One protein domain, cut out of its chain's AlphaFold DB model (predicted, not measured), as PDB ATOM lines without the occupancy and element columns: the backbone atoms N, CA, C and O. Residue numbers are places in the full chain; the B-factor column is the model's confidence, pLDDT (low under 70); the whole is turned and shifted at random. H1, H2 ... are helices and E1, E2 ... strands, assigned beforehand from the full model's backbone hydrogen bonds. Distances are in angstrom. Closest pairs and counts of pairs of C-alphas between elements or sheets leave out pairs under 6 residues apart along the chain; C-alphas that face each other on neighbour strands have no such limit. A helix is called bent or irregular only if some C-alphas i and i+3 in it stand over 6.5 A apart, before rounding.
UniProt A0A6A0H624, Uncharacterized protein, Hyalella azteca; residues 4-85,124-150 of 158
ATOM      1  N   PHE A   4     -43.077 -23.320 -33.186       90.19
ATOM      2  CA  PHE A   4     -41.806 -22.714 -33.560       90.19
ATOM      3  C   PHE A   4     -41.485 -23.016 -35.021       90.19
ATOM      4  O   PHE A   4     -41.308 -24.170 -35.401       90.19
ATOM      5  N   LYS A   5     -41.413 -21.987 -35.867       89.81
ATOM      6  CA  LYS A   5     -41.082 -22.158 -37.285       89.81
ATOM      7  C   LYS A   5     -39.580 -22.015 -37.494       89.81
ATOM      8  O   LYS A   5     -39.033 -20.922 -37.377       89.81
ATOM      9  N   HIS A   6     -38.933 -23.112 -37.862       87.94
ATOM     10  CA  HIS A   6     -37.515 -23.160 -38.177       87.94
ATOM     11  C   HIS A   6     -37.285 -23.176 -39.704       87.94
ATOM     12  O   HIS A   6     -37.904 -23.992 -40.391       87.94
ATOM     13  N   PRO A   7     -36.374 -22.354 -40.266       84.31
ATOM     14  CA  PRO A   7     -36.184 -22.254 -41.718       84.31
ATOM     15  C   PRO A   7     -35.828 -23.567 -42.426       84.31
ATOM     16  O   PRO A   7     -36.238 -23.770 -43.564       84.31
ATOM     17  N   SER A   8     -35.069 -24.453 -41.773       84.62
ATOM     18  CA  SER A   8     -34.587 -25.703 -42.389       84.62
ATOM     19  C   SER A   8     -35.348 -26.953 -41.955       84.62
ATOM     20  O   SER A   8     -35.290 -27.958 -42.648       84.62
ATOM     21  N   VAL A   9     -36.021 -26.906 -40.801       85.81
ATOM     22  CA  VAL A   9     -36.714 -28.072 -40.214       85.81
ATOM     23  C   VAL A   9     -38.226 -27.976 -40.445       85.81
ATOM     24  O   VAL A   9     -38.914 -28.986 -40.448       85.81
ATOM     25  N   GLY A  10     -38.745 -26.772 -40.705       89.62
ATOM     26  CA  GLY A  10     -40.170 -26.529 -40.885       89.62
ATOM     27  C   GLY A  10     -40.845 -26.071 -39.594       89.62
ATOM     28  O   GLY A  10     -40.222 -25.450 -38.730       89.62
ATOM     29  N   LEU A  11     -42.147 -26.318 -39.490       91.25
ATOM     30  CA  LEU A  11     -42.944 -25.948 -38.324       91.25
ATOM     31  C   LEU A  11     -42.802 -27.019 -37.239       91.25
ATOM     32  O   LEU A  11     -42.993 -28.200 -37.499       91.25
ATOM     33  N   LEU A  12     -42.472 -26.603 -36.022       91.38
ATOM     34  CA  LEU A  12     -42.405 -27.453 -34.840       91.38
ATOM     35  C   LEU A  12     -43.594 -27.161 -33.927       91.38
ATOM     36  O   LEU A  12     -43.980 -26.002 -33.764       91.38
ATOM     37  N   GLN A  13     -44.135 -28.198 -33.298       89.31
ATOM     38  CA  GLN A  13     -45.257 -28.119 -32.360       89.31
ATOM     39  C   GLN A  13     -45.015 -28.987 -31.124       89.31
ATOM     40  O   GLN A  13     -44.160 -29.873 -31.140       89.31
ATOM     41  N   LEU A  14     -45.771 -28.770 -30.048       87.12
ATOM     42  CA  LEU A  14     -45.689 -29.652 -28.880       87.12
ATOM     43  C   LEU A  14     -46.086 -31.102 -29.243       87.12
ATOM     44  O   LEU A  14     -46.998 -31.309 -30.046       87.12
ATOM     45  N   PRO A  15     -45.461 -32.137 -28.648       82.88
ATOM     46  CA  PRO A  15     -45.758 -33.530 -28.997       82.88
ATOM     47  C   PRO A  15     -47.188 -33.978 -28.672       82.88
ATOM     48  O   PRO A  15     -47.658 -34.939 -29.286       82.88
ATOM     49  N   ARG A  16     -47.840 -33.306 -27.711       72.50
ATOM     50  CA  ARG A  16     -49.182 -33.599 -27.174       72.50
ATOM     51  C   ARG A  16     -50.334 -32.837 -27.841       72.50
ATOM     52  O   ARG A  16     -51.448 -32.847 -27.334       72.50
ATOM     53  N   MET A  17     -50.103 -32.225 -28.997       68.06
ATOM     54  CA  MET A  17     -51.178 -31.609 -29.784       68.06
ATOM     55  C   MET A  17     -52.255 -32.645 -30.191       68.06
ATOM     56  O   MET A  17     -51.901 -33.797 -30.452       68.06
ATOM     57  N   PRO A  18     -53.553 -32.274 -30.257       55.41
ATOM     58  CA  PRO A  18     -54.103 -30.923 -30.123       55.41
ATOM     59  C   PRO A  18     -54.397 -30.487 -28.677       55.41
ATOM     60  O   PRO A  18     -55.078 -29.482 -28.493       55.41
ATOM     61  N   ASP A  19     -53.935 -31.213 -27.651       57.25
ATOM     62  CA  ASP A  19     -54.209 -30.829 -26.266       57.25
ATOM     63  C   ASP A  19     -53.501 -29.503 -25.936       57.25
ATOM     64  O   ASP A  19     -52.273 -29.413 -25.883       57.25
ATOM     65  N   THR A  20     -54.288 -28.437 -25.785       55.06
ATOM     66  CA  THR A  20     -53.809 -27.090 -25.461       55.06
ATOM     67  C   THR A  20     -53.663 -26.878 -23.955       55.06
ATOM     68  O   THR A  20     -53.260 -25.789 -23.533       55.06
ATOM     69  N   LEU A  21     -53.998 -27.886 -23.138       57.78
ATOM     70  CA  LEU A  21     -53.933 -27.807 -21.687       57.78
ATOM     71  C   LEU A  21     -52.498 -27.993 -21.199       57.78
ATOM     72  O   LEU A  21     -51.961 -29.091 -21.085       57.78
ATOM     73  N   LEU A  22     -51.894 -26.867 -20.847       62.41
ATOM     74  CA  LEU A  22     -50.627 -26.811 -20.147       62.41
ATOM     75  C   LEU A  22     -50.876 -26.945 -18.636       62.41
ATOM     76  O   LEU A  22     -51.453 -26.058 -18.008       62.41
ATOM     77  N   PHE A  23     -50.455 -28.064 -18.042       60.59
ATOM     78  CA  PHE A  23     -50.555 -28.266 -16.595       60.59
ATOM     79  C   PHE A  23     -49.436 -27.504 -15.888       60.59
ATOM     80  O   PHE A  23     -48.263 -27.858 -16.009       60.59
ATOM     81  N   GLY A  24     -49.820 -26.457 -15.158       56.75
ATOM     82  CA  GLY A  24     -48.905 -25.682 -14.331       56.75
ATOM     83  C   GLY A  24     -48.298 -26.516 -13.202       56.75
ATOM     84  O   GLY A  24     -48.971 -27.360 -12.603       56.75
ATOM     85  N   ASP A  25     -47.037 -26.250 -12.881       58.41
ATOM     86  CA  ASP A  25     -46.454 -26.670 -11.607       58.41
ATOM     87  C   ASP A  25     -47.117 -25.891 -10.448       58.41
ATOM     88  O   ASP A  25     -47.508 -24.734 -10.605       58.41
ATOM     89  N   ARG A  26     -47.263 -26.504  -9.264       51.84
ATOM     90  CA  ARG A  26     -47.934 -25.870  -8.107       51.84
ATOM     91  C   ARG A  26     -47.217 -24.608  -7.630       51.84
ATOM     92  O   ARG A  26     -47.866 -23.724  -7.078       51.84
ATOM     93  N   ASP A  27     -45.908 -24.538  -7.865       51.66
ATOM     94  CA  ASP A  27     -45.033 -23.494  -7.331       51.66
ATOM     95  C   ASP A  27     -44.430 -22.584  -8.418       51.66
ATOM     96  O   ASP A  27     -43.692 -21.649  -8.097       51.66
ATOM     97  N   ARG A  28     -44.699 -22.839  -9.711       56.16
ATOM     98  CA  ARG A  28     -44.107 -22.086 -10.833       56.16
ATOM     99  C   ARG A  28     -45.088 -21.902 -11.988       56.16
ATOM    100  O   ARG A  28     -45.828 -22.814 -12.336       56.16
ATOM    101  N   TRP A  29     -45.005 -20.753 -12.661       61.69
ATOM    102  CA  TRP A  29     -45.686 -20.484 -13.937       61.69
ATOM    103  C   TRP A  29     -44.971 -21.202 -15.095       61.69
ATOM    104  O   TRP A  29     -44.401 -20.576 -15.989       61.69
ATOM    105  N   GLN A  30     -44.924 -22.531 -15.013       67.44
ATOM    106  CA  GLN A  30     -44.238 -23.412 -15.950       67.44
ATOM    107  C   GLN A  30     -45.132 -24.584 -16.311       67.44
ATOM    108  O   GLN A  30     -45.814 -25.123 -15.443       67.44
ATOM    109  N   ALA A  31     -45.098 -24.993 -17.573       75.31
ATOM    110  CA  ALA A  31     -45.837 -26.149 -18.043       75.31
ATOM    111  C   ALA A  31     -45.160 -26.762 -19.268       75.31
ATOM    112  O   ALA A  31     -44.784 -26.050 -20.194       75.31
ATOM    113  N   GLU A  32     -45.004 -28.087 -19.259       78.62
ATOM    114  CA  GLU A  32     -44.439 -28.873 -20.370       78.62
ATOM    115  C   GLU A  32     -43.139 -28.292 -20.971       78.62
ATOM    116  O   GLU A  32     -42.939 -28.291 -22.182       78.62
ATOM    117  N   GLY A  33     -42.250 -27.778 -20.113       85.50
ATOM    118  CA  GLY A  33     -40.965 -27.195 -20.515       85.50
ATOM    119  C   GLY A  33     -41.012 -25.703 -20.853       85.50
ATOM    120  O   GLY A  33     -39.959 -25.073 -20.878       85.50
ATOM    121  N   LEU A  34     -42.198 -25.115 -21.048       89.00
ATOM    122  CA  LEU A  34     -42.388 -23.674 -21.231       89.00
ATOM    123  C   LEU A  34     -42.384 -22.955 -19.875       89.00
ATOM    124  O   LEU A  34     -43.067 -23.364 -18.938       89.00
ATOM    125  N   SER A  35     -41.657 -21.846 -19.791       89.81
ATOM    126  CA  SER A  35     -41.605 -20.946 -18.641       89.81
ATOM    127  C   SER A  35     -41.719 -19.510 -19.125       89.81
ATOM    128  O   SER A  35     -40.968 -19.092 -20.005       89.81
ATOM    129  N   ILE A  36     -42.624 -18.741 -18.526       89.88
ATOM    130  CA  ILE A  36     -42.810 -17.317 -18.822       89.88
ATOM    131  C   ILE A  36     -42.799 -16.573 -17.492       89.88
ATOM    132  O   ILE A  36     -43.612 -16.859 -16.616       89.88
ATOM    133  N   HIS A  37     -41.871 -15.632 -17.320       88.50
ATOM    134  CA  HIS A  37     -41.757 -14.873 -16.078       88.50
ATOM    135  C   HIS A  37     -41.461 -13.391 -16.328       88.50
ATOM    136  O   HIS A  37     -40.622 -13.064 -17.172       88.50
ATOM    137  N   PRO A  38     -42.131 -12.479 -15.603       91.56
ATOM    138  CA  PRO A  38     -41.852 -11.057 -15.717       91.56
ATOM    139  C   PRO A  38     -40.498 -10.739 -15.075       91.56
ATOM    140  O   PRO A  38     -40.267 -11.065 -13.911       91.56
ATOM    141  N   LEU A  39     -39.625 -10.067 -15.823       93.06
ATOM    142  CA  LEU A  39     -38.410  -9.438 -15.295       93.06
ATOM    143  C   LEU A  39     -38.708  -8.006 -14.843       93.06
ATOM    144  O   LEU A  39     -38.304  -7.584 -13.760       93.06
ATOM    145  N   VAL A  40     -39.472  -7.279 -15.662       93.56
ATOM    146  CA  VAL A  40     -40.027  -5.958 -15.355       93.56
ATOM    147  C   VAL A  40     -41.519  -6.014 -15.680       93.56
ATOM    148  O   VAL A  40     -41.859  -6.252 -16.842       93.56
ATOM    149  N   PRO A  41     -42.425  -5.816 -14.703       90.00
ATOM    150  CA  PRO A  41     -43.863  -5.846 -14.953       90.00
ATOM    151  C   PRO A  41     -44.252  -4.942 -16.126       90.00
ATOM    152  O   PRO A  41     -43.809  -3.799 -16.188       90.00
ATOM    153  N   MET A  42     -45.055  -5.471 -17.056       89.19
ATOM    154  CA  MET A  42     -45.509  -4.774 -18.276       89.19
ATOM    155  C   MET A  42     -44.397  -4.284 -19.223       89.19
ATOM    156  O   MET A  42     -44.709  -3.629 -20.212       89.19
ATOM    157  N   GLY A  43     -43.129  -4.611 -18.957       93.12
ATOM    158  CA  GLY A  43     -41.985  -4.157 -19.746       93.12
ATOM    159  C   GLY A  43     -41.220  -5.313 -20.371       93.12
ATOM    160  O   GLY A  43     -41.173  -5.433 -21.589       93.12
ATOM    161  N   THR A  44     -40.652  -6.193 -19.546       95.31
ATOM    162  CA  THR A  44     -39.743  -7.248 -20.014       95.31
ATOM    163  C   THR A  44     -40.098  -8.587 -19.395       95.31
ATOM    164  O   THR A  44     -40.330  -8.690 -18.189       95.31
ATOM    165  N   TRP A  45     -40.107  -9.619 -20.230       95.06
ATOM    166  CA  TRP A  45     -40.487 -10.978 -19.878       95.06
ATOM    167  C   TRP A  45     -39.443 -11.950 -20.394       95.06
ATOM    168  O   TRP A  45     -39.103 -11.931 -21.574       95.06
ATOM    169  N   ALA A  46     -38.969 -12.825 -19.522       95.50
ATOM    170  CA  ALA A  46     -38.115 -13.925 -19.924       95.50
ATOM    171  C   ALA A  46     -38.980 -15.147 -20.235       95.50
ATOM    172  O   ALA A  46     -39.819 -15.580 -19.434       95.50
ATOM    173  N   ILE A  47     -38.774 -15.680 -21.435       94.50
ATOM    174  CA  ILE A  47     -39.513 -16.796 -22.007       94.50
ATOM    175  C   ILE A  47     -38.495 -17.877 -22.345       94.50
ATOM    176  O   ILE A  47     -37.542 -17.650 -23.091       94.50
ATOM    177  N   SER A  48     -38.703 -19.070 -21.808       94.81
ATOM    178  CA  SER A  48     -37.860 -20.213 -22.122       94.81
ATOM    179  C   SER A  48     -38.687 -21.448 -22.405       94.81
ATOM    180  O   SER A  48     -39.741 -21.650 -21.808       94.81
ATOM    181  N   TYR A  49     -38.178 -22.294 -23.286       93.81
ATOM    182  CA  TYR A  49     -38.711 -23.621 -23.536       93.81
ATOM    183  C   TYR A  49     -37.561 -24.621 -23.550       93.81
ATOM    184  O   TYR A  49     -36.549 -24.365 -24.193       93.81
ATOM    185  N   GLU A  50     -37.705 -25.755 -22.881       93.88
ATOM    186  CA  GLU A  50     -36.777 -26.876 -23.021       93.88
ATOM    187  C   GLU A  50     -37.567 -28.177 -23.079       93.88
ATOM    188  O   GLU A  50     -38.260 -28.545 -22.127       93.88
ATOM    189  N   GLY A  51     -37.485 -28.865 -24.214       92.56
ATOM    190  CA  GLY A  51     -38.204 -30.111 -24.401       92.56
ATOM    191  C   GLY A  51     -38.246 -30.602 -25.846       92.56
ATOM    192  O   GLY A  51     -37.747 -29.945 -26.765       92.56
ATOM    193  N   PRO A  52     -38.841 -31.784 -26.050       92.50
ATOM    194  CA  PRO A  52     -39.051 -32.334 -27.376       92.50
ATOM    195  C   PRO A  52     -40.158 -31.568 -28.102       92.50
ATOM    196  O   PRO A  52     -41.258 -31.422 -27.572       92.50
ATOM    197  N   MET A  53     -39.918 -31.179 -29.350       92.25
ATOM    198  CA  MET A  53     -40.966 -30.726 -30.263       92.25
ATOM    199  C   MET A  53     -41.101 -31.684 -31.436       92.25
ATOM    200  O   MET A  53     -40.154 -32.352 -31.843       92.25
ATOM    201  N   ARG A  54     -42.301 -31.745 -31.992       90.88
ATOM    202  CA  ARG A  54     -42.627 -32.556 -33.152       90.88
ATOM    203  C   ARG A  54     -42.590 -31.715 -34.420       90.88
ATOM    204  O   ARG A  54     -43.194 -30.647 -34.450       90.88
ATOM    205  N   VAL A  55     -41.951 -32.221 -35.469       90.44
ATOM    206  CA  VAL A  55     -42.038 -31.646 -36.815       90.44
ATOM    207  C   VAL A  55     -43.453 -31.846 -37.356       90.44
ATOM    208  O   VAL A  55     -43.926 -32.977 -37.478       90.44
ATOM    209  N   TYR A  56     -44.127 -30.741 -37.651       86.19
ATOM    210  CA  TYR A  56     -45.431 -30.705 -38.301       86.19
ATOM    211  C   TYR A  56     -45.294 -31.144 -39.764       86.19
ATOM    212  O   TYR A  56     -44.396 -30.680 -40.471       86.19
ATOM    213  N   LYS A  57     -46.183 -32.028 -40.222       81.56
ATOM    214  CA  LYS A  57     -46.259 -32.485 -41.620       81.56
ATOM    215  C   LYS A  57     -47.561 -31.961 -42.215       81.56
ATOM    216  O   LYS A  57     -48.566 -32.068 -41.554       81.56
ATOM    217  N   ASP A  58     -47.594 -31.399 -43.418       69.62
ATOM    218  CA  ASP A  58     -48.857 -30.867 -43.989       69.62
ATOM    219  C   ASP A  58     -49.878 -31.963 -44.392       69.62
ATOM    220  O   ASP A  58     -51.003 -31.653 -44.774       69.62
ATOM    221  N   GLU A  59     -49.489 -33.237 -44.332       62.56
ATOM    222  CA  GLU A  59     -50.319 -34.400 -44.680       62.56
ATOM    223  C   GLU A  59     -51.135 -34.846 -43.441       62.56
ATOM    224  O   GLU A  59     -50.676 -34.614 -42.325       62.56
ATOM    225  N   ASP A  60     -52.355 -35.367 -43.660       62.47
ATOM    226  CA  ASP A  60     -53.478 -35.672 -42.732       62.47
ATOM    227  C   ASP A  60     -53.230 -35.711 -41.196       62.47
ATOM    228  O   ASP A  60     -52.174 -36.075 -40.693       62.47
ATOM    229  N   ASP A  61     -54.273 -35.448 -40.393       63.94
ATOM    230  CA  ASP A  61     -54.203 -35.449 -38.912       63.94
ATOM    231  C   ASP A  61     -53.588 -36.733 -38.297       63.94
ATOM    232  O   ASP A  61     -52.947 -36.672 -37.244       63.94
ATOM    233  N   GLU A  62     -53.726 -37.894 -38.953       60.06
ATOM    234  CA  GLU A  62     -53.079 -39.150 -38.533       60.06
ATOM    235  C   GLU A  62     -51.547 -39.115 -38.696       60.06
ATOM    236  O   GLU A  62     -50.813 -39.646 -37.853       60.06
ATOM    237  N   ASP A  63     -51.040 -38.426 -39.719       59.38
ATOM    238  CA  ASP A  63     -49.610 -38.275 -39.986       59.38
ATOM    239  C   ASP A  63     -48.934 -37.329 -38.987       59.38
ATOM    240  O   ASP A  63     -47.739 -37.489 -38.699       59.38
ATOM    241  N   GLN A  64     -49.691 -36.431 -38.348       63.62
ATOM    242  CA  GLN A  64     -49.183 -35.582 -37.266       63.62
ATOM    243  C   GLN A  64     -48.709 -36.400 -36.071       63.62
ATOM    244  O   GLN A  64     -47.724 -36.034 -35.439       63.62
ATOM    245  N   ALA A  65     -49.330 -37.542 -35.766       67.75
ATOM    246  CA  ALA A  65     -48.869 -38.416 -34.686       67.75
ATOM    247  C   ALA A  65     -47.534 -39.122 -35.011       67.75
ATOM    248  O   ALA A  65     -46.890 -39.662 -34.104       67.75
ATOM    249  N   THR A  66     -47.085 -39.077 -36.272       73.19
ATOM    250  CA  THR A  66     -45.855 -39.721 -36.773       73.19
ATOM    251  C   THR A  66     -44.719 -38.739 -37.078       73.19
ATOM    252  O   THR A  66     -43.660 -39.150 -37.559       73.19
ATOM    253  N   GLY A  67     -44.925 -37.438 -36.841       82.31
ATOM    254  CA  GLY A  67     -43.884 -36.424 -37.010       82.31
ATOM    255  C   GLY A  67     -42.623 -36.756 -36.206       82.31
ATOM    256  O   GLY A  67     -42.722 -37.259 -35.083       82.31
ATOM    257  N   GLU A  68     -41.452 -36.484 -36.788       89.94
ATOM    258  CA  GLU A  68     -40.163 -36.655 -36.112       89.94
ATOM    259  C   GLU A  68     -40.113 -35.785 -34.851       89.94
ATOM    260  O   GLU A  68     -40.611 -34.657 -34.846       89.94
ATOM    261  N   ILE A  69     -39.519 -36.315 -33.782       91.88
ATOM    262  CA  ILE A  69     -39.291 -35.579 -32.543       91.88
ATOM    263  C   ILE A  69     -37.868 -35.038 -32.551       91.88
ATOM    264  O   ILE A  69     -36.915 -35.793 -32.734       91.88
ATOM    265  N   VAL A  70     -37.738 -33.739 -32.310       93.38
ATOM    266  CA  VAL A  70     -36.465 -33.030 -32.224       93.38
ATOM    267  C   VAL A  70     -36.339 -32.348 -30.869       93.38
ATOM    268  O   VAL A  70     -37.305 -31.792 -30.347       93.38
ATOM    269  N   ASP A  71     -35.133 -32.366 -30.310       94.31
ATOM    270  CA  ASP A  71     -34.839 -31.639 -29.078       94.31
ATOM    271  C   ASP A  71     -34.719 -30.143 -29.369       94.31
ATOM    272  O   ASP A  71     -33.970 -29.721 -30.265       94.31
ATOM    273  N   VAL A  72     -35.464 -29.349 -28.598       95.50
ATOM    274  CA  VAL A  72     -35.531 -27.898 -28.742       95.50
ATOM    275  C   VAL A  72     -35.286 -27.217 -27.403       95.50
ATOM    276  O   VAL A  72     -35.866 -27.576 -26.378       95.50
ATOM    277  N   ARG A  73     -34.449 -26.180 -27.428       96.44
ATOM    278  CA  ARG A  73     -34.268 -25.247 -26.314       96.44
ATOM    279  C   ARG A  73     -34.405 -23.821 -26.820       96.44
ATOM    280  O   ARG A  73     -33.728 -23.454 -27.767       96.44
ATOM    281  N   ILE A  74     -35.260 -23.017 -26.212       95.75
ATOM    282  CA  ILE A  74     -35.487 -21.612 -26.557       95.75
ATOM    283  C   ILE A  74     -35.223 -20.790 -25.305       95.75
ATOM    284  O   ILE A  74     -35.727 -21.117 -24.234       95.75
ATOM    285  N   GLU A  75     -34.456 -19.720 -25.451       97.06
ATOM    286  CA  GLU A  75     -34.188 -18.740 -24.404       97.06
ATOM    287  C   GLU A  75     -34.266 -17.356 -25.024       97.06
ATOM    288  O   GLU A  75     -33.371 -16.943 -25.766       97.06
ATOM    289  N   VAL A  76     -35.365 -16.656 -24.762       97.12
ATOM    290  CA  VAL A  76     -35.637 -15.344 -25.345       97.12
ATOM    291  C   VAL A  76     -36.194 -14.388 -24.304       97.12
ATOM    292  O   VAL A  76     -36.910 -14.767 -23.379       97.12
ATOM    293  N   GLU A  77     -35.884 -13.116 -24.484       97.62
ATOM    294  CA  GLU A  77     -36.486 -12.016 -23.754       97.62
ATOM    295  C   GLU A  77     -37.439 -11.280 -24.688       97.62
ATOM    296  O   GLU A  77     -37.064 -10.862 -25.785       97.62
ATOM    297  N   TRP A  78     -38.679 -11.127 -24.241       97.12
ATOM    298  CA  TRP A  78     -39.637 -10.223 -24.850       97.12
ATOM    299  C   TRP A  78     -39.552  -8.871 -24.146       97.12
ATOM    300  O   TRP A  78     -39.609  -8.819 -22.916       97.12
ATOM    301  N   SER A  79     -39.437  -7.782 -24.903       97.19
ATOM    302  CA  SER A  79     -39.439  -6.415 -24.370       97.19
ATOM    303  C   SER A  79     -40.455  -5.542 -25.094       97.19
ATOM    304  O   SER A  79     -40.500  -5.541 -26.322       97.19
ATOM    305  N   ALA A  80     -41.239  -4.785 -24.330       95.50
ATOM    306  CA  ALA A  80     -42.199  -3.823 -24.846       95.50
ATOM    307  C   ALA A  80     -41.480  -2.645 -25.518       95.50
ATOM    308  O   ALA A  80     -40.550  -2.063 -24.957       95.50
ATOM    309  N   ASN A  81     -41.952  -2.277 -26.709       91.69
ATOM    310  CA  ASN A  81     -41.490  -1.093 -27.437       91.69
ATOM    311  C   ASN A  81     -42.362   0.135 -27.127       91.69
ATOM    312  O   ASN A  81     -41.920   1.271 -27.293       91.69
ATOM    313  N   PHE A  82     -43.600  -0.104 -26.688       90.06
ATOM    314  CA  PHE A  82     -44.620   0.902 -26.409       90.06
ATOM    315  C   PHE A  82     -45.408   0.531 -25.150       90.06
ATOM    316  O   PHE A  82     -45.371  -0.617 -24.697       90.06
ATOM    317  N   ASP A  83     -46.145   1.502 -24.613       90.88
ATOM    318  CA  ASP A  83     -47.125   1.247 -23.561       90.88
ATOM    319  C   ASP A  83     -48.221   0.285 -24.052       90.88
ATOM    320  O   ASP A  83     -48.425   0.098 -25.254       90.88
ATOM    321  N   HIS A  84     -48.904  -0.363 -23.106       90.75
ATOM    322  CA  HIS A  84     -50.044  -1.214 -23.440       90.75
ATOM    323  C   HIS A  84     -51.224  -0.397 -23.940       90.75
ATOM    324  O   HIS A  84     -51.418   0.736 -23.513       90.75
ATOM    325  N   PHE A  85     -51.992  -1.020 -24.826       90.75
ATOM    326  CA  PHE A  85     -53.300  -0.558 -25.240       90.75
ATOM    327  C   PHE A  85     -54.351  -1.388 -24.507       90.75
ATOM    328  O   PHE A  85     -54.446  -2.597 -24.728       90.75
ATOM    329  N   MET A 124     -47.119  -4.101 -28.092       95.19
ATOM    330  CA  MET A 124     -46.122  -4.290 -29.141       95.19
ATOM    331  C   MET A 124     -44.718  -4.365 -28.532       95.19
ATOM    332  O   MET A 124     -44.387  -3.621 -27.604       95.19
ATOM    333  N   GLY A 125     -43.869  -5.231 -29.072       95.88
ATOM    334  CA  GLY A 125     -42.526  -5.447 -28.552       95.88
ATOM    335  C   GLY A 125     -41.639  -6.269 -29.476       95.88
ATOM    336  O   GLY A 125     -41.985  -6.557 -30.617       95.88
ATOM    337  N   ALA A 126     -40.494  -6.694 -28.967       97.00
ATOM    338  CA  ALA A 126     -39.560  -7.535 -29.700       97.00
ATOM    339  C   ALA A 126     -39.095  -8.719 -28.851       97.00
ATOM    340  O   ALA A 126     -38.882  -8.584 -27.646       97.00
ATOM    341  N   LEU A 127     -38.905  -9.864 -29.504       96.00
ATOM    342  CA  LEU A 127     -38.245 -11.046 -28.959       96.00
ATOM    343  C   LEU A 127     -36.782 -11.042 -29.371       96.00
ATOM    344  O   LEU A 127     -36.483 -10.943 -30.563       96.00
ATOM    345  N   LYS A 128     -35.878 -11.217 -28.406       97.75
ATOM    346  CA  LYS A 128     -34.446 -11.400 -28.662       97.75
ATOM    347  C   LYS A 128     -33.888 -12.551 -27.848       97.75
ATOM    348  O   LYS A 128     -34.195 -12.677 -26.669       97.75
ATOM    349  N   GLY A 129     -33.041 -13.373 -28.452       96.88
ATOM    350  CA  GLY A 129     -32.345 -14.437 -27.736       96.88
ATOM    351  C   GLY A 129     -31.848 -15.532 -28.661       96.88
ATOM    352  O   GLY A 129     -31.382 -15.259 -29.772       96.88
ATOM    353  N   THR A 130     -31.926 -16.776 -28.200       97.19
ATOM    354  CA  THR A 130     -31.446 -17.933 -28.954       97.19
ATOM    355  C   THR A 130     -32.435 -19.090 -28.936       97.19
ATOM    356  O   THR A 130     -33.233 -19.254 -28.013       97.19
ATOM    357  N   ALA A 131     -32.374 -19.902 -29.983       95.56
ATOM    358  CA  ALA A 131     -33.065 -21.177 -30.069       95.56
ATOM    359  C   ALA A 131     -32.079 -22.241 -30.549       95.56
ATOM    360  O   ALA A 131     -31.369 -22.040 -31.529       95.56
ATOM    361  N   MET A 132     -32.034 -23.378 -29.875       95.88
ATOM    362  CA  MET A 132     -31.319 -24.572 -30.286       95.88
ATOM    363  C   MET A 132     -32.327 -25.589 -30.810       95.88
ATOM    364  O   MET A 132     -33.279 -25.924 -30.112       95.88
ATOM    365  N   VAL A 133     -32.095 -26.098 -32.017       93.88
ATOM    366  CA  VAL A 133     -32.898 -27.159 -32.641       93.88
ATOM    367  C   VAL A 133     -31.948 -28.228 -33.158       93.88
ATOM    368  O   VAL A 133     -31.017 -27.908 -33.902       93.88
ATOM    369  N   ALA A 134     -32.162 -29.483 -32.753       87.62
ATOM    370  CA  ALA A 134     -31.330 -30.622 -33.163       87.62
ATOM    371  C   ALA A 134     -29.815 -30.363 -32.968       87.62
ATOM    372  O   ALA A 134     -28.987 -30.657 -33.831       87.62
ATOM    373  N   GLY A 135     -29.452 -29.735 -31.842       87.94
ATOM    374  CA  GLY A 135     -28.066 -29.420 -31.473       87.94
ATOM    375  C   GLY A 135     -27.443 -28.210 -32.181       87.94
ATOM    376  O   GLY A 135     -26.310 -27.848 -31.868       87.94
ATOM    377  N   THR A 136     -28.155 -27.548 -33.096       91.44
ATOM    378  CA  THR A 136     -27.678 -26.318 -33.749       91.44
ATOM    379  C   THR A 136     -28.333 -25.100 -33.112       91.44
ATOM    380  O   THR A 136     -29.548 -25.085 -32.940       91.44
ATOM    381  N   THR A 137     -27.540 -24.086 -32.756       94.75
ATOM    382  CA  THR A 137     -28.025 -22.847 -32.126       94.75
ATOM    383  C   THR A 137     -28.213 -21.735 -33.154       94.75
ATOM    384  O   THR A 137     -27.362 -21.527 -34.018       94.75
ATOM    385  N   TYR A 138     -29.301 -20.989 -33.008       92.19
ATOM    386  CA  TYR A 138     -29.727 -19.899 -33.874       92.19
ATOM    387  C   TYR A 138     -30.036 -18.661 -33.038       92.19
ATOM    388  O   TYR A 138     -30.534 -18.762 -31.916       92.19
ATOM    389  N   SER A 139     -29.761 -17.486 -33.599       94.94
ATOM    390  CA  SER A 139     -30.222 -16.218 -33.038       94.94
ATOM    391  C   SER A 139     -31.692 -16.004 -33.396       94.94
ATOM    392  O   SER A 139     -32.105 -16.255 -34.528       94.94
ATOM    393  N   VAL A 140     -32.465 -15.539 -32.419       94.06
ATOM    394  CA  VAL A 140     -33.849 -15.106 -32.590       94.06
ATOM    395  C   VAL A 140     -33.888 -13.599 -32.383       94.06
ATOM    396  O   VAL A 140     -33.504 -13.114 -31.321       94.06
ATOM    397  N   GLU A 141     -34.356 -12.873 -33.392       95.38
ATOM    398  CA  GLU A 141     -34.671 -11.448 -33.313       95.38
ATOM    399  C   GLU A 141     -35.921 -11.194 -34.160       95.38
ATOM    400  O   GLU A 141     -35.900 -11.368 -35.380       95.38
ATOM    401  N   LEU A 142     -37.037 -10.889 -33.498       94.00
ATOM    402  CA  LEU A 142     -38.356 -10.788 -34.124       94.00
ATOM    403  C   LEU A 142     -39.141  -9.630 -33.507       94.00
ATOM    404  O   LEU A 142     -39.222  -9.522 -32.285       94.00
ATOM    405  N   GLU A 143     -39.783  -8.818 -34.343       95.69
ATOM    406  CA  GLU A 143     -40.878  -7.958 -33.885       95.69
ATOM    407  C   GLU A 143     -42.082  -8.839 -33.534       95.69
ATOM    408  O   GLU A 143     -42.372  -9.828 -34.213       95.69
ATOM    409  N   SER A 144     -42.761  -8.521 -32.439       94.00
ATOM    410  CA  SER A 144     -43.787  -9.375 -31.847       94.00
ATOM    411  C   SER A 144     -44.818  -8.558 -31.071       94.00
ATOM    412  O   SER A 144     -44.646  -7.368 -30.817       94.00
ATOM    413  N   MET A 145     -45.895  -9.213 -30.660       93.25
ATOM    414  CA  MET A 145     -46.901  -8.619 -29.792       93.25
ATOM    415  C   MET A 145     -47.269  -9.593 -28.679       93.25
ATOM    416  O   MET A 145     -47.136 -10.809 -28.837       93.25
ATOM    417  N   ARG A 146     -47.721  -9.047 -27.557       91.38
ATOM    418  CA  ARG A 146     -48.213  -9.785 -26.404       91.38
ATOM    419  C   ARG A 146     -49.648  -9.360 -26.145       91.38
ATOM    420  O   ARG A 146     -49.884  -8.191 -25.858       91.38
ATOM    421  N   ASP A 147     -50.562 -10.314 -26.230       88.94
ATOM    422  CA  ASP A 147     -51.948 -10.157 -25.798       88.94
ATOM    423  C   ASP A 147     -52.127 -10.784 -24.414       88.94
ATOM    424  O   ASP A 147     -51.532 -11.827 -24.109       88.94
ATOM    425  N   HIS A 148     -52.921 -10.141 -23.564       85.06
ATOM    426  CA  HIS A 148     -53.352 -10.739 -22.314       85.06
ATOM    427  C   HIS A 148     -54.804 -10.389 -22.000       85.06
ATOM    428  O   HIS A 148     -55.133  -9.237 -21.723       85.06
ATOM    429  N   SER A 149     -55.640 -11.424 -21.951       81.81
ATOM    430  CA  SER A 149     -57.054 -11.341 -21.597       81.81
ATOM    431  C   SER A 149     -57.312 -11.775 -20.147       81.81
ATOM    432  O   SER A 149     -56.773 -12.780 -19.675       81.81
ATOM    433  N   TYR A 150     -58.180 -11.052 -19.435       73.75
ATOM    434  CA  TYR A 150     -58.639 -11.387 -18.083       73.75
ATOM    435  C   TYR A 150     -60.135 -11.087 -17.899       73.75
ATOM    436  O   TYR A 150     -60.719 -10.251 -18.575       73.75
TER     437      TYR A 150
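This is residues 4 to 85 and 124 to 150 of the 158 residues of an uncharacterized protein of Hyalella azteca (UniProt A0A6A0H624). Look for one strongly twisted antiparallel sheet bent like an open trough, its wall made of E3, E4, E5, E6 and E7, with the small hairpin of E1 and E2 joined at one end, where E4 has bent, and the last part of E7 turning away as an arm. No second sheet covers it, and the short helix H1 lies beyond the end of E4 and the start of E5. The 109 printed residues hold seven named strands and one named helix, in the order E1 E2 E3 E4 H1 E5 E6 E7, and the class is mostly strand. The whole is compact, with a radius of gyration of the C-alphas of 15.2 A and spans of 43 by 32 by 25 A.

Begin at E4, residues 44 to 55, the strand with three neighbours in this branched sheet. On one side of it find E3, residues 34 to 40, beside residues 44 to 49, and E2, residues 10 to 13, beside residues 53 to 54; E5, residues 69 to 80, is on the other side. E4 bends by 78 degrees at residue 52, and E2 pairs past that bend, with N 13 and O 54 2.9 A apart. E3 and E4 form a hairpin, with N 37 and O 46 at 2.9 A. E4 and E5 are antiparallel at 162 degrees, with N 49 and O 74 at 2.9 A. Next comes E6, residues 124 to 133, where N 75 and O 130 are 2.9 A apart. E6 forms a hairpin with edge strand E7, residues 136 to 150, with N 131 and O 138 at 2.9 A. E1, residues 4 to 6, forms a hairpin with E2, with N 6 and O 10 at 2.8 A. H1, residues 61 to 64, is not on the sheet; it is too short for an O i to N i+4 pair, and its one O i to N i+3 pair is within hydrogen-bond range.

Find C-alpha 4 at (-41.806, -22.714, -33.560), where E1 begins. C-alpha 44 at (-39.743, -7.248, -20.014) starts E4, 29.7 A long; E5 measures 32.8 A and E6 26.6 A. E7, 37.8 A, bends by 72 degrees at residue 143 and ends at C-alpha 150, (-58.639, -11.387, -18.083).

The C-alphas farthest apart, those of Glu 62 and Asp 83, are 43.5 A apart. Residues 86 to 123 are not printed, and C-alphas 85 and 124 are 9.0 A apart across the cut. Look along residues 14 to 33 for the long link, E2 to E3. Confidence is under 70 at residues 17 to 30 and 58 to 65.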